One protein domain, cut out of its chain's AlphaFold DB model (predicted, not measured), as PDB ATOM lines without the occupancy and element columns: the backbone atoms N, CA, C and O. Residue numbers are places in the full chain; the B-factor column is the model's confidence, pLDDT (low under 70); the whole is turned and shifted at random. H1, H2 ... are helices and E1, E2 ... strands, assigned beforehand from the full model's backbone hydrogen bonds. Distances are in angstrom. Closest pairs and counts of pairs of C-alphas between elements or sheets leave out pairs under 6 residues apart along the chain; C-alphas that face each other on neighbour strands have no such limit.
ATOM      1  N   GLU A 397      19.951  18.298 -29.789       93.69
ATOM      2  CA  GLU A 397      19.436  19.038 -28.643       93.69
ATOM      3  C   GLU A 397      19.592  20.558 -28.781       93.69
ATOM      4  O   GLU A 397      18.754  21.277 -28.247       93.69
ATOM      5  N   TYR A 398      20.580  21.054 -29.539       96.25
ATOM      6  CA  TYR A 398      20.746  22.494 -29.771       96.25
ATOM      7  C   TYR A 398      19.801  23.065 -30.832       96.25
ATOM      8  O   TYR A 398      19.750  24.277 -31.014       96.25
ATOM      9  N   VAL A 399      19.053  22.219 -31.542       97.25
ATOM     10  CA  VAL A 399      17.994  22.659 -32.466       97.25
ATOM     11  C   VAL A 399      16.629  22.564 -31.785       97.25
ATOM     12  O   VAL A 399      15.740  23.390 -32.004       97.25
ATOM     13  N   ARG A 400      16.443  21.558 -30.923       93.88
ATOM     14  CA  ARG A 400      15.175  21.302 -30.237       93.88
ATOM     15  C   ARG A 400      14.785  22.471 -29.329       93.88
ATOM     16  O   ARG A 400      15.416  22.717 -28.315       93.88
ATOM     17  N   GLY A 401      13.681  23.136 -29.668       92.12
ATOM     18  CA  GLY A 401      13.177  24.298 -28.926       92.12
ATOM     19  C   GLY A 401      13.740  25.646 -29.389       92.12
ATOM     20  O   GLY A 401      13.282  26.674 -28.904       92.12
ATOM     21  N   HIS A 402      14.650  25.645 -30.368       97.00
ATOM     22  CA  HIS A 402      15.324  26.835 -30.899       97.00
ATOM     23  C   HIS A 402      14.893  27.183 -32.340       97.00
ATOM     24  O   HIS A 402      15.588  27.914 -33.045       97.00
ATOM     25  N   LEU A 403      13.738  26.656 -32.770       97.06
ATOM     26  CA  LEU A 403      13.075  26.906 -34.058       97.06
ATOM     27  C   LEU A 403      11.715  27.600 -33.841       97.06
ATOM     28  O   LEU A 403      11.091  27.389 -32.794       97.06
ATOM     29  N   PRO A 404      11.214  28.394 -34.809       95.25
ATOM     30  CA  PRO A 404       9.949  29.100 -34.665       95.25
ATOM     31  C   PRO A 404       8.800  28.102 -34.696       95.25
ATOM     32  O   PRO A 404       8.732  27.261 -35.583       95.25
ATOM     33  N   HIS A 447       9.946  37.489 -29.625       94.88
ATOM     34  CA  HIS A 447      10.474  38.815 -29.306       94.88
ATOM     35  C   HIS A 447      11.878  38.967 -29.876       94.88
ATOM     36  O   HIS A 447      12.596  37.975 -30.015       94.88
ATOM     37  N   HIS A 448      12.279  40.183 -30.225       95.81
ATOM     38  CA  HIS A 448      13.581  40.387 -30.849       95.81
ATOM     39  C   HIS A 448      14.709  40.259 -29.829       95.81
ATOM     40  O   HIS A 448      14.593  40.736 -28.702       95.81
ATOM     41  N   ILE A 449      15.835  39.653 -30.221       96.31
ATOM     42  CA  ILE A 449      16.951  39.418 -29.294       96.31
ATOM     43  C   ILE A 449      17.500  40.714 -28.677       96.31
ATOM     44  O   ILE A 449      17.985  40.690 -27.549       96.31
ATOM     45  N   TYR A 450      17.390  41.848 -29.376       95.00
ATOM     46  CA  TYR A 450      17.863  43.150 -28.900       95.00
ATOM     47  C   TYR A 450      17.037  43.732 -27.737       95.00
ATOM     48  O   TYR A 450      17.459  44.714 -27.131       95.00
ATOM     49  N   GLU A 451      15.879  43.150 -27.396       96.25
ATOM     50  CA  GLU A 451      15.136  43.509 -26.173       96.25
ATOM     51  C   GLU A 451      15.813  42.943 -24.906       96.25
ATOM     52  O   GLU A 451      15.491  43.348 -23.788       96.25
ATOM     53  N   LEU A 452      16.752  42.003 -25.065       96.94
ATOM     54  CA  LEU A 452      17.511  41.394 -23.977       96.94
ATOM     55  C   LEU A 452      18.816  42.149 -23.702       96.94
ATOM     56  O   LEU A 452      19.360  42.853 -24.549       96.94
ATOM     57  N   SER A 453      19.385  41.929 -22.515       96.62
ATOM     58  CA  SER A 453      20.714  42.438 -22.165       96.62
ATOM     59  C   SER A 453      21.500  41.449 -21.301       96.62
ATOM     60  O   SER A 453      20.952  40.486 -20.756       96.62
ATOM     61  N   GLY A 454      22.813  41.664 -21.195       96.88
ATOM     62  CA  GLY A 454      23.688  40.898 -20.306       96.88
ATOM     63  C   GLY A 454      23.654  39.387 -20.560       96.88
ATOM     64  O   GLY A 454      23.838  38.923 -21.685       96.88
ATOM     65  N   GLN A 455      23.449  38.616 -19.490       96.75
ATOM     66  CA  GLN A 455      23.487  37.154 -19.536       96.75
ATOM     67  C   GLN A 455      22.324  36.551 -20.337       96.75
ATOM     68  O   GLN A 455      22.528  35.551 -21.020       96.75
ATOM     69  N   GLU A 456      21.133  37.154 -20.287       97.56
ATOM     70  CA  GLU A 456      19.971  36.670 -21.043       97.56
ATOM     71  C   GLU A 456      20.193  36.822 -22.550       97.56
ATOM     72  O   GLU A 456      19.951  35.881 -23.303       97.56
ATOM     73  N   PHE A 457      20.732  37.971 -22.977       97.81
ATOM     74  CA  PHE A 457      21.115  38.199 -24.371       97.81
ATOM     75  C   PHE A 457      22.156  37.178 -24.839       97.81
ATOM     76  O   PHE A 457      21.973  36.532 -25.868       97.81
ATOM     77  N   LEU A 458      23.241  37.005 -24.074       97.62
ATOM     78  CA  LEU A 458      24.316  36.088 -24.453       97.62
ATOM     79  C   LEU A 458      23.825  34.634 -24.509       97.62
ATOM     80  O   LEU A 458      24.218  33.900 -25.413       97.62
ATOM     81  N   GLY A 459      22.953  34.234 -23.580       97.81
ATOM     82  CA  GLY A 459      22.308  32.921 -23.590       97.81
ATOM     83  C   GLY A 459      21.489  32.700 -24.860       97.81
ATOM     84  O   GLY A 459      21.768  31.766 -25.608       97.81
ATOM     85  N   ALA A 460      20.558  33.612 -25.162       98.00
ATOM     86  CA  ALA A 460      19.735  33.535 -26.369       98.00
ATOM     87  C   ALA A 460      20.574  33.559 -27.662       98.00
ATOM     88  O   ALA A 460      20.276  32.849 -28.619       98.00
ATOM     89  N   PHE A 461      21.654  34.339 -27.693       98.00
ATOM     90  CA  PHE A 461      22.552  34.383 -28.844       98.00
ATOM     91  C   PHE A 461      23.270  33.043 -29.052       98.00
ATOM     92  O   PHE A 461      23.338  32.547 -30.177       98.00
ATOM     93  N   ILE A 462      23.787  32.439 -27.975       97.94
ATOM     94  CA  ILE A 462      24.453  31.129 -28.023       97.94
ATOM     95  C   ILE A 462      23.478  30.042 -28.485       97.94
ATOM     96  O   ILE A 462      23.864  29.203 -29.300       97.94
ATOM     97  N   ASP A 463      22.234  30.075 -28.009       98.31
ATOM     98  CA  ASP A 463      21.164  29.177 -28.447       98.31
ATOM     99  C   ASP A 463      20.960  29.258 -29.967       98.31
ATOM    100  O   ASP A 463      21.079  28.251 -30.671       98.31
ATOM    101  N   CYS A 464      20.748  30.467 -30.503       98.31
ATOM    102  CA  CYS A 464      20.583  30.677 -31.942       98.31
ATOM    103  C   CYS A 464      21.820  30.245 -32.741       98.31
ATOM    104  O   CYS A 464      21.695  29.615 -33.792       98.31
ATOM    105  N   PHE A 465      23.020  30.560 -32.247       96.81
ATOM    106  CA  PHE A 465      24.277  30.223 -32.910       96.81
ATOM    107  C   PHE A 465      24.494  28.707 -32.998       96.81
ATOM    108  O   PHE A 465      24.866  28.191 -34.054       96.81
ATOM    109  N   ARG A 466      24.229  27.975 -31.908       97.56
ATOM    110  CA  ARG A 466      24.326  26.510 -31.893       97.56
ATOM    111  C   ARG A 466      23.259  25.871 -32.775       97.56
ATOM    112  O   ARG A 466      23.600  24.988 -33.557       97.56
ATOM    113  N   CYS A 467      22.019  26.362 -32.712       98.19
ATOM    114  CA  CYS A 467      20.939  25.940 -33.602       98.19
ATOM    115  C   CYS A 467      21.357  26.082 -35.075       98.19
ATOM    116  O   CYS A 467      21.340  25.102 -35.822       98.19
ATOM    117  N   HIS A 468      21.849  27.262 -35.469       96.94
ATOM    118  CA  HIS A 468      22.360  27.512 -36.818       96.94
ATOM    119  C   HIS A 468      23.485  26.544 -37.214       96.94
ATOM    120  O   HIS A 468      23.439  25.964 -38.297       96.94
ATOM    121  N   GLY A 469      24.480  26.342 -36.343       95.38
ATOM    122  CA  GLY A 469      25.613  25.456 -36.617       95.38
ATOM    123  C   GLY A 469      25.196  24.002 -36.850       95.38
ATOM    124  O   GLY A 469      25.674  23.364 -37.787       95.38
ATOM    125  N   VAL A 470      24.266  23.483 -36.045       96.75
ATOM    126  CA  VAL A 470      23.760  22.113 -36.211       96.75
ATOM    127  C   VAL A 470      22.923  21.986 -37.483       96.75
ATOM    128  O   VAL A 470      23.110  21.025 -38.230       96.75
ATOM    129  N   LEU A 471      22.055  22.954 -37.787       95.94
ATOM    130  CA  LEU A 471      21.290  22.967 -39.040       95.94
ATOM    131  C   LEU A 471      22.205  22.991 -40.268       95.94
ATOM    132  O   LEU A 471      22.005  22.205 -41.195       95.94
ATOM    133  N   TRP A 472      23.251  23.820 -40.232       93.12
ATOM    134  CA  TRP A 472      24.253  23.907 -41.289       93.12
ATOM    135  C   TRP A 472      24.920  22.554 -41.554       93.12
ATOM    136  O   TRP A 472      24.954  22.077 -42.687       93.12
ATOM    137  N   LEU A 473      25.394  21.887 -40.497       93.00
ATOM    138  CA  LEU A 473      26.008  20.556 -40.594       93.00
ATOM    139  C   LEU A 473      25.037  19.481 -41.105       93.00
ATOM    140  O   LEU A 473      25.474  18.466 -41.642       93.00
ATOM    141  N   ASN A 474      23.732  19.719 -40.975       93.19
ATOM    142  CA  ASN A 474      22.664  18.849 -41.460       93.19
ATOM    143  C   ASN A 474      21.983  19.399 -42.727       93.19
ATOM    144  O   ASN A 474      20.811  19.119 -42.982       93.19
ATOM    145  N   LYS A 475      22.731  20.148 -43.552       91.56
ATOM    146  CA  LYS A 475      22.342  20.592 -44.902       91.56
ATOM    147  C   LYS A 475      21.185  21.603 -44.963       91.56
ATOM    148  O   LYS A 475      20.721  21.923 -46.057       91.56
ATOM    149  N   VAL A 476      20.733  22.146 -43.831       93.12
ATOM    150  CA  VAL A 476      19.744  23.234 -43.764       93.12
ATOM    151  C   VAL A 476      20.492  24.553 -43.596       93.12
ATOM    152  O   VAL A 476      20.987  24.875 -42.518       93.12
ATOM    153  N   HIS A 477      20.612  25.331 -44.670       91.88
ATOM    154  CA  HIS A 477      21.366  26.586 -44.661       91.88
ATOM    155  C   HIS A 477      20.414  27.780 -44.589       91.88
ATOM    156  O   HIS A 477      19.610  27.973 -45.500       91.88
ATOM    157  N   HIS A 478      20.552  28.611 -43.547       92.12
ATOM    158  CA  HIS A 478      19.641  29.734 -43.283       92.12
ATOM    159  C   HIS A 478      19.717  30.853 -44.335       92.12
ATOM    160  O   HIS A 478      18.711  31.371 -44.806       92.12
ATOM    161  N   ARG A 479      20.947  31.222 -44.719       89.44
ATOM    162  CA  ARG A 479      21.302  32.264 -45.712       89.44
ATOM    163  C   ARG A 479      20.820  33.699 -45.454       89.44
ATOM    164  O   ARG A 479      21.142  34.582 -46.237       89.44
ATOM    165  N   ASP A 480      20.111  33.949 -44.364       91.38
ATOM    166  CA  ASP A 480      19.738  35.312 -43.967       91.38
ATOM    167  C   ASP A 480      19.903  35.518 -42.462       91.38
ATOM    168  O   ASP A 480      18.941  35.710 -41.733       91.38
ATOM    169  N   ILE A 481      21.125  35.356 -41.953       92.50
ATOM    170  CA  ILE A 481      21.399  35.673 -40.547       92.50
ATOM    171  C   ILE A 481      21.454  37.194 -40.400       92.50
ATOM    172  O   ILE A 481      22.228  37.854 -41.087       92.50
ATOM    173  N   SER A 482      20.640  37.738 -39.501       92.31
ATOM    174  CA  SER A 482      20.547  39.166 -39.189       92.31
ATOM    175  C   SER A 482      20.061  39.346 -37.753       92.31
ATOM    176  O   SER A 482      19.550  38.402 -37.153       92.31
ATOM    177  N   GLU A 483      20.202  40.547 -37.193       91.25
ATOM    178  CA  GLU A 483      19.693  40.844 -35.847       91.25
ATOM    179  C   GLU A 483      18.175  40.637 -35.711       91.25
ATOM    180  O   GLU A 483      17.722  40.175 -34.666       91.25
ATOM    181  N   ASP A 484      17.408  40.883 -36.777       91.00
ATOM    182  CA  ASP A 484      15.950  40.702 -36.801       91.00
ATOM    183  C   ASP A 484      15.528  39.227 -36.800       91.00
ATOM    184  O   ASP A 484      14.458  38.880 -36.295       91.00
ATOM    185  N   ASN A 485      16.391  38.353 -37.321       96.31
ATOM    186  CA  ASN A 485      16.150  36.912 -37.431       96.31
ATOM    187  C   ASN A 485      16.651  36.131 -36.206       96.31
ATOM    188  O   ASN A 485      16.387  34.936 -36.065       96.31
ATOM    189  N   LEU A 486      17.343  36.805 -35.283       97.56
ATOM    190  CA  LEU A 486      17.659  36.282 -33.961       97.56
ATOM    191  C   LEU A 486      16.576  36.744 -32.984       97.56
ATOM    192  O   LEU A 486      16.430  37.930 -32.688       97.56
ATOM    193  N   MET A 487      15.809  35.797 -32.459       97.69
ATOM    194  CA  MET A 487      14.678  36.088 -31.588       97.69
ATOM    195  C   MET A 487      14.782  35.313 -30.278       97.69
ATOM    196  O   MET A 487      15.674  34.490 -30.082       97.69
ATOM    197  N   TYR A 488      13.860  35.571 -29.358       97.00
ATOM    198  CA  TYR A 488      13.707  34.780 -28.150       97.00
ATOM    199  C   TYR A 488      12.238  34.556 -27.800       97.00
ATOM    200  O   TYR A 488      11.321  35.247 -28.254       97.00
ATOM    201  N   THR A 489      12.024  33.572 -26.937       94.62
ATOM    202  CA  THR A 489      10.764  33.359 -26.231       94.62
ATOM    203  C   THR A 489      11.036  33.079 -24.756       94.62
ATOM    204  O   THR A 489      12.185  32.908 -24.345       94.62
ATOM    205  N   LYS A 490       9.979  33.052 -23.940       91.56
ATOM    206  CA  LYS A 490      10.063  32.662 -22.530       91.56
ATOM    207  C   LYS A 490       9.347  31.337 -22.313       91.56
ATOM    208  O   LYS A 490       8.144  31.230 -22.550       91.56
ATOM    209  N   VAL A 491      10.082  30.343 -21.824       87.19
ATOM    210  CA  VAL A 491       9.556  29.024 -21.457       87.19
ATOM    211  C   VAL A 491       9.706  28.866 -19.952       87.19
ATOM    212  O   VAL A 491      10.816  28.887 -19.429       87.19
ATOM    213  N   ASN A 492       8.586  28.744 -19.232       85.94
ATOM    214  CA  ASN A 492       8.584  28.648 -17.766       85.94
ATOM    215  C   ASN A 492       9.398  29.774 -17.093       85.94
ATOM    216  O   ASN A 492      10.165  29.526 -16.166       85.94
ATOM    217  N   GLY A 493       9.285  30.999 -17.614       85.44
ATOM    218  CA  GLY A 493      10.010  32.173 -17.117       85.44
ATOM    219  C   GLY A 493      11.462  32.317 -17.593       85.44
ATOM    220  O   GLY A 493      12.044  33.370 -17.362       85.44
ATOM    221  N   HIS A 494      12.025  31.327 -18.291       90.62
ATOM    222  CA  HIS A 494      13.407  31.355 -18.774       90.62
ATOM    223  C   HIS A 494      13.475  31.792 -20.236       90.62
ATOM    224  O   HIS A 494      12.661  31.359 -21.051       90.62
ATOM    225  N   VAL A 495      14.452  32.640 -20.558       95.75
ATOM    226  CA  VAL A 495      14.740  33.073 -21.929       95.75
ATOM    227  C   VAL A 495      15.336  31.913 -22.724       95.75
ATOM    228  O   VAL A 495      16.254  31.248 -22.254       95.75
ATOM    229  N   VAL A 496      14.806  31.696 -23.926       96.31
ATOM    230  CA  VAL A 496      15.279  30.701 -24.895       96.31
ATOM    231  C   VAL A 496      15.470  31.402 -26.233       96.31
ATOM    232  O   VAL A 496      14.524  32.023 -26.729       96.31
ATOM    233  N   GLY A 497      16.671  31.316 -26.808       97.94
ATOM    234  CA  GLY A 497      16.947  31.857 -28.141       97.94
ATOM    235  C   GLY A 497      16.273  31.034 -29.236       97.94
ATOM    236  O   GLY A 497      16.211  29.808 -29.155       97.94
ATOM    237  N   VAL A 498      15.750  31.702 -30.258       98.12
ATOM    238  CA  VAL A 498      15.059  31.091 -31.395       98.12
ATOM    239  C   VAL A 498      15.597  31.704 -32.682       98.12
ATOM    240  O   VAL A 498      15.495  32.913 -32.891       98.12
ATOM    241  N   LEU A 499      16.155  30.864 -33.556       98.31
ATOM    242  CA  LEU A 499      16.539  31.267 -34.906       98.31
ATOM    243  C   LEU A 499      15.273  31.328 -35.764       98.31
ATOM    244  O   LEU A 499      14.577  30.322 -35.849       98.31
ATOM    245  N   ASN A 500      14.956  32.474 -36.362       97.19
ATOM    246  CA  ASN A 500      13.708  32.719 -37.091       97.19
ATOM    247  C   ASN A 500      13.953  33.116 -38.561       97.19
ATOM    248  O   ASN A 500      15.053  33.506 -38.919       97.19
ATOM    249  N   ASP A 501      12.885  33.085 -39.364       94.75
ATOM    250  CA  ASP A 501      12.819  33.510 -40.773       94.75
ATOM    251  C   ASP A 501      13.587  32.628 -41.774       94.75
ATOM    252  O   ASP A 501      14.638  32.972 -42.313       94.75
ATOM    253  N   PHE A 502      12.993  31.475 -42.093       95.00
ATOM    254  CA  PHE A 502      13.593  30.479 -42.984       95.00
ATOM    255  C   PHE A 502      13.209  30.668 -44.465       95.00
ATOM    256  O   PHE A 502      13.393  29.763 -45.280       95.00
ATOM    257  N   ASP A 503      12.655  31.815 -44.861       91.00
ATOM    258  CA  ASP A 503      12.102  31.997 -46.211       91.00
ATOM    259  C   ASP A 503      13.163  32.120 -47.327       91.00
ATOM    260  O   ASP A 503      12.885  31.834 -48.497       91.00
ATOM    261  N   LEU A 504      14.390  32.502 -46.964       89.25
ATOM    262  CA  LEU A 504      15.577  32.474 -47.820       89.25
ATOM    263  C   LEU A 504      16.429  31.228 -47.593       89.25
ATOM    264  O   LEU A 504      17.456  31.069 -48.257       89.25
ATOM    265  N   SER A 505      16.027  30.330 -46.704       91.19
ATOM    266  CA  SER A 505      16.792  29.121 -46.433       91.19
ATOM    267  C   SER A 505      16.726  28.134 -47.596       91.19
ATOM    268  O   SER A 505      15.815  28.163 -48.424       91.19
ATOM    269  N   ILE A 506      17.709  27.241 -47.663       88.88
ATOM    270  CA  ILE A 506      17.715  26.109 -48.593       88.88
ATOM    271  C   ILE A 506      18.075  24.829 -47.869       88.88
ATOM    272  O   ILE A 506      18.833  24.830 -46.899       88.88
ATOM    273  N   TYR A 507      17.553  23.732 -48.399       89.00
ATOM    274  CA  TYR A 507      17.996  22.398 -48.057       89.00
ATOM    275  C   TYR A 507      18.906  21.887 -49.175       89.00
ATOM    276  O   TYR A 507      18.486  21.796 -50.332       89.00
ATOM    277  N   HIS A 508      20.162  21.593 -48.843       81.94
ATOM    278  CA  HIS A 508      21.096  20.987 -49.781       81.94
ATOM    279  C   HIS A 508      20.842  19.488 -49.869       81.94
ATOM    280  O   HIS A 508      21.110  18.744 -48.932       81.94
ATOM    281  N   ASP A 509      20.351  19.050 -51.020       73.12
ATOM    282  CA  ASP A 509      20.480  17.658 -51.438       73.12
ATOM    283  C   ASP A 509      21.707  17.531 -52.351       73.12
ATOM    284  O   ASP A 509      22.082  18.518 -52.995       73.12
ATOM    285  N   ASP A 510      22.337  16.353 -52.391       54.19
ATOM    286  CA  ASP A 510      23.720  16.146 -52.870       54.19
ATOM    287  C   ASP A 510      23.967  16.521 -54.356       54.19
ATOM    288  O   ASP A 510      25.116  16.569 -54.789       54.19
ATOM    289  N   ASP A 511      22.928  16.922 -55.102       51.72
ATOM    290  CA  ASP A 511      22.981  17.283 -56.528       51.72
ATOM    291  C   ASP A 511      22.627  18.750 -56.869       51.72
ATOM    292  O   ASP A 511      22.702  19.152 -58.035       51.72
ATOM    293  N   ARG A 512      22.240  19.601 -55.902       52.88
ATOM    294  CA  ARG A 512      21.939  21.021 -56.194       52.88
ATOM    295  C   ARG A 512      23.167  21.901 -55.974       52.88
ATOM    296  O   ARG A 512      23.631  22.067 -54.845       52.88
ATOM    297  N   SER A 513      23.649  22.549 -57.043       52.72
ATOM    298  CA  SER A 513      24.650  23.621 -56.937       52.72
ATOM    299  C   SER A 513      24.204  24.639 -55.890       52.72
ATOM    300  O   SER A 513      23.028  25.017 -55.906       52.72
ATOM    301  N   LEU A 514      25.121  25.098 -55.026       54.50
ATOM    302  CA  LEU A 514      24.839  26.166 -54.066       54.50
ATOM    303  C   LEU A 514      24.076  27.277 -54.776       54.50
ATOM    304  O   LEU A 514      24.566  27.814 -55.767       54.50
ATOM    305  N   ALA A 515      22.834  27.514 -54.342       53.78
ATOM    306  CA  ALA A 515      21.941  28.412 -55.049       53.78
ATOM    307  C   ALA A 515      22.650  29.760 -55.193       53.78
ATOM    308  O   ALA A 515      22.935  30.427 -54.201       53.78
ATOM    309  N   ASN A 516      22.946  30.138 -56.439       54.44
ATOM    310  CA  ASN A 516      23.685  31.356 -56.795       54.44
ATOM    311  C   ASN A 516      22.860  32.634 -56.563       54.44
ATOM    312  O   ASN A 516      23.215  33.715 -57.037       54.44
ATOM    313  N   GLU A 517      21.725  32.498 -55.883       61.12
ATOM    314  CA  GLU A 517      20.865  33.599 -55.509       61.12
ATOM    315  C   GLU A 517      21.565  34.427 -54.437       61.12
ATOM    316  O   GLU A 517      21.863  33.957 -53.340       61.12
ATOM    317  N   ARG A 518      21.838  35.682 -54.783       69.62
ATOM    318  CA  ARG A 518      22.429  36.672 -53.883       69.62
ATOM    319  C   ARG A 518      21.325  37.207 -52.981       69.62
ATOM    320  O   ARG A 518      20.675  38.197 -53.308       69.62
ATOM    321  N   THR A 519      21.061  36.490 -51.900       72.00
ATOM    322  CA  THR A 519      20.023  36.809 -50.916       72.00
ATOM    323  C   THR A 519      20.656  37.056 -49.557       72.00
ATOM    324  O   THR A 519      21.734  36.534 -49.293       72.00
ATOM    325  N   GLY A 520      19.989  37.841 -48.718       77.31
ATOM    326  CA  GLY A 520      20.414  38.113 -47.350       77.31
ATOM    327  C   GLY A 520      20.376  39.601 -47.009       77.31
ATOM    328  O   GLY A 520      20.246  40.463 -47.885       77.31
ATOM    329  N   THR A 521      20.517  39.893 -45.725       85.06
ATOM    330  CA  THR A 521      20.511  41.249 -45.173       85.06
ATOM    331  C   THR A 521      21.887  41.903 -45.356       85.06
ATOM    332  O   THR A 521      22.884  41.417 -44.826       85.06
ATOM    333  N   ILE A 522      21.965  42.996 -46.136       85.12
ATOM    334  CA  ILE A 522      23.228  43.570 -46.662       85.12
ATOM    335  C   ILE A 522      24.337  43.741 -45.601       85.12
ATOM    336  O   ILE A 522      25.451  43.290 -45.874       85.12
ATOM    337  N   PRO A 523      24.090  44.330 -44.410       87.88
ATOM    338  CA  PRO A 523      25.121  44.474 -43.375       87.88
ATOM    339  C   PRO A 523      25.705  43.157 -42.840       87.88
ATOM    340  O   PRO A 523      26.839  43.148 -42.370       87.88
ATOM    341  N   PHE A 524      24.954  42.057 -42.916       87.44
ATOM    342  CA  PHE A 524      25.333  40.742 -42.385       87.44
ATOM    343  C   PHE A 524      25.764  39.759 -43.482       87.44
ATOM    344  O   PHE A 524      26.176  38.632 -43.208       87.44
ATOM    345  N   MET A 525      25.675  40.178 -44.745       84.12
ATOM    346  CA  MET A 525      26.018  39.344 -45.884       84.12
ATOM    347  C   MET A 525      27.534  39.122 -45.965       84.12
ATOM    348  O   MET A 525      28.331  40.049 -45.811       84.12
ATOM    349  N   ALA A 526      27.947  37.890 -46.274       83.56
ATOM    350  CA  ALA A 526      29.360  37.557 -46.412       83.56
ATOM    351  C   ALA A 526      30.054  38.426 -47.482       83.56
ATOM    352  O   ALA A 526      29.541  38.619 -48.588       83.56
ATOM    353  N   HIS A 527      31.276  38.887 -47.196       83.94
ATOM    354  CA  HIS A 527      32.050  39.759 -48.093       83.94
ATOM    355  C   HIS A 527      32.227  39.177 -49.510       83.94
ATOM    356  O   HIS A 527      32.217  39.910 -50.503       83.94
ATOM    357  N   ALA A 528      32.357  37.850 -49.623       80.62
ATOM    358  CA  ALA A 528      32.466  37.162 -50.909       80.62
ATOM    359  C   ALA A 528      31.210  37.347 -51.782       80.62
ATOM    360  O   ALA A 528      31.328  37.586 -52.985       80.62
ATOM    361  N   LEU A 529      30.019  37.310 -51.176       80.19
ATOM    362  CA  LEU A 529      28.749  37.555 -51.864       80.19
ATOM    363  C   LEU A 529      28.626  39.022 -52.279       80.19
ATOM    364  O   LEU A 529      28.299  39.298 -53.431       80.19
ATOM    365  N   LEU A 530      28.981  39.953 -51.384       80.81
ATOM    366  CA  LEU A 530      29.001  41.393 -51.674       80.81
ATOM    367  C   LEU A 530      29.940  41.733 -52.844       80.81
ATOM    368  O   LEU A 530      29.585  42.498 -53.738       80.81
ATOM    369  N   THR A 531      31.123  41.120 -52.895       79.56
ATOM    370  CA  THR A 531      32.094  41.337 -53.981       79.56
ATOM    371  C   THR A 531      31.589  40.776 -55.313       79.56
ATOM    372  O   THR A 531      31.784  41.391 -56.366       79.56
ATOM    373  N   ALA A 532      30.877  39.647 -55.275       74.94
ATOM    374  CA  ALA A 532      30.294  39.024 -56.459       74.94
ATOM    375  C   ALA A 532      29.236  39.899 -57.149       74.94
ATOM    376  O   ALA A 532      29.052  39.764 -58.364       74.94
ATOM    377  N   PHE A 533      28.581  40.828 -56.428       68.75
ATOM    378  CA  PHE A 533      27.650  41.790 -57.038       68.75
ATOM    379  C   PHE A 533      28.294  42.555 -58.190       68.75
ATOM    380  O   PHE A 533      27.659  42.734 -59.227       68.75
ATOM    381  N   ARG A 534      29.566  42.942 -58.044       64.25
ATOM    382  CA  ARG A 534      30.287  43.737 -59.046       64.25
ATOM    383  C   ARG A 534      30.738  42.925 -60.255       64.25
ATOM    384  O   ARG A 534      30.921  43.491 -61.324       64.25
ATOM    385  N   SER A 535      30.956  41.620 -60.093       69.31
ATOM    386  CA  SER A 535      31.610  40.794 -61.112       69.31
ATOM    387  C   SER A 535      30.666  39.875 -61.885       69.31
ATOM    388  O   SER A 535      31.128  39.171 -62.778       69.31
ATOM    389  N   GLY A 536      29.383  39.788 -61.510       66.19
ATOM    390  CA  GLY A 536      28.422  38.892 -62.170       66.19
ATOM    391  C   GLY A 536      28.683  37.395 -61.933       66.19
ATOM    392  O   GLY A 536      27.922  36.561 -62.410       66.19
ATOM    393  N   LYS A 537      29.712  37.040 -61.154       68.38
ATOM    394  CA  LYS A 537      30.116  35.646 -60.940       68.38
ATOM    395  C   LYS A 537      29.178  34.934 -59.952       68.38
ATOM    396  O   LYS A 537      28.725  35.572 -58.994       68.38
ATOM    397  N   PRO A 538      28.892  33.639 -60.161       66.50
ATOM    398  CA  PRO A 538      28.243  32.808 -59.158       66.50
ATOM    399  C   PRO A 538      29.197  32.594 -57.980       66.50
ATOM    400  O   PRO A 538      30.371  32.279 -58.177       66.50
ATOM    401  N   VAL A 539      28.704  32.800 -56.762       70.75
ATOM    402  CA  VAL A 539      29.446  32.552 -55.523       70.75
ATOM    403  C   VAL A 539      28.527  31.801 -54.581       70.75
ATOM    404  O   VAL A 539      27.378  32.193 -54.384       70.75
ATOM    405  N   ALA A 540      29.045  30.716 -54.017       70.12
ATOM    406  CA  ALA A 540      28.325  29.946 -53.025       70.12
ATOM    407  C   ALA A 540      28.066  30.778 -51.764       70.12
ATOM    408  O   ALA A 540      28.957  31.469 -51.268       70.12
ATOM    409  N   HIS A 541      26.854  30.669 -51.222       70.56
ATOM    410  CA  HIS A 541      26.469  31.325 -49.979       70.56
ATOM    411  C   HIS A 541      27.049  30.577 -48.768       70.56
ATOM    412  O   HIS A 541      26.351  29.804 -48.115       70.56
ATOM    413  N   LEU A 542      28.342  30.779 -48.503       69.81
ATOM    414  CA  LEU A 542      29.083  30.128 -47.423       69.81
ATOM    415  C   LEU A 542      29.379  31.107 -46.283       69.81
ATOM    416  O   LEU A 542      29.853  32.217 -46.526       69.81
ATOM    417  N   TYR A 543      29.138  30.664 -45.049       64.25
ATOM    418  CA  TYR A 543      29.694  31.284 -43.849       64.25
ATOM    419  C   TYR A 543      31.027  30.575 -43.569       64.25
ATOM    420  O   TYR A 543      31.030  29.473 -43.024       64.25
ATOM    421  N   VAL A 544      32.126  31.142 -44.078       48.38
ATOM    422  CA  VAL A 544      33.497  30.611 -43.925       48.38
ATOM    423  C   VAL A 544      34.214  31.341 -42.807       48.38
ATOM    424  O   VAL A 544      34.106  32.589 -42.790       48.38
TER     425      VAL A 544
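Overview. This is residues 397 to 404 and 447 to 544 of the 544 residues of the protein "Pkinase_fungal domain-containing protein" of Heliocybe sulcata (UniProt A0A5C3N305). With little regular structure, a long helix, H1, packs on the antiparallel hairpin E1 and E2 at one end, and loops with short helix H2 make the other. The 106 printed residues have two named helices and two named strands, order H1, E1, E2, H2, mixed class, 41 residues in named elements. It is compact, radius of gyration of the C-alphas 15.0 A, spanning 49 by 29 by 21 A.

Arrangement. Past residues 397 to 404, find H1, residues 454 to 473, with every O i to N i+4 pair within hydrogen-bond range. E1, residues 486 to 491, and E2, residues 494 to 499, form a hairpin; N 489 and O 496 are 2.9 A apart. H1 and E2 come closest at C-alphas 460 and 497, 3.7 A. H2, residues 527 to 535 (3 of 5 pairs), is apart from H1.

Along the chain. From C-alpha 454 (23.688, 40.898, -20.306) H1 runs 28.8 A; E1 runs 16.6 A, E2 16.4 A, and H2 13.1 A to C-alpha 535 (31.610, 40.794, -61.112).

Size, cuts and confidence. C-alphas 492 and 535 are farthest apart, 50.6 A. C-alphas 404 and 447 are 11.1 A apart across the cut. Links H1 to E1 and E2 to H2 are long. Confidence is under 70 at residues 510 to 518, 533 to 538 and 542 to 544.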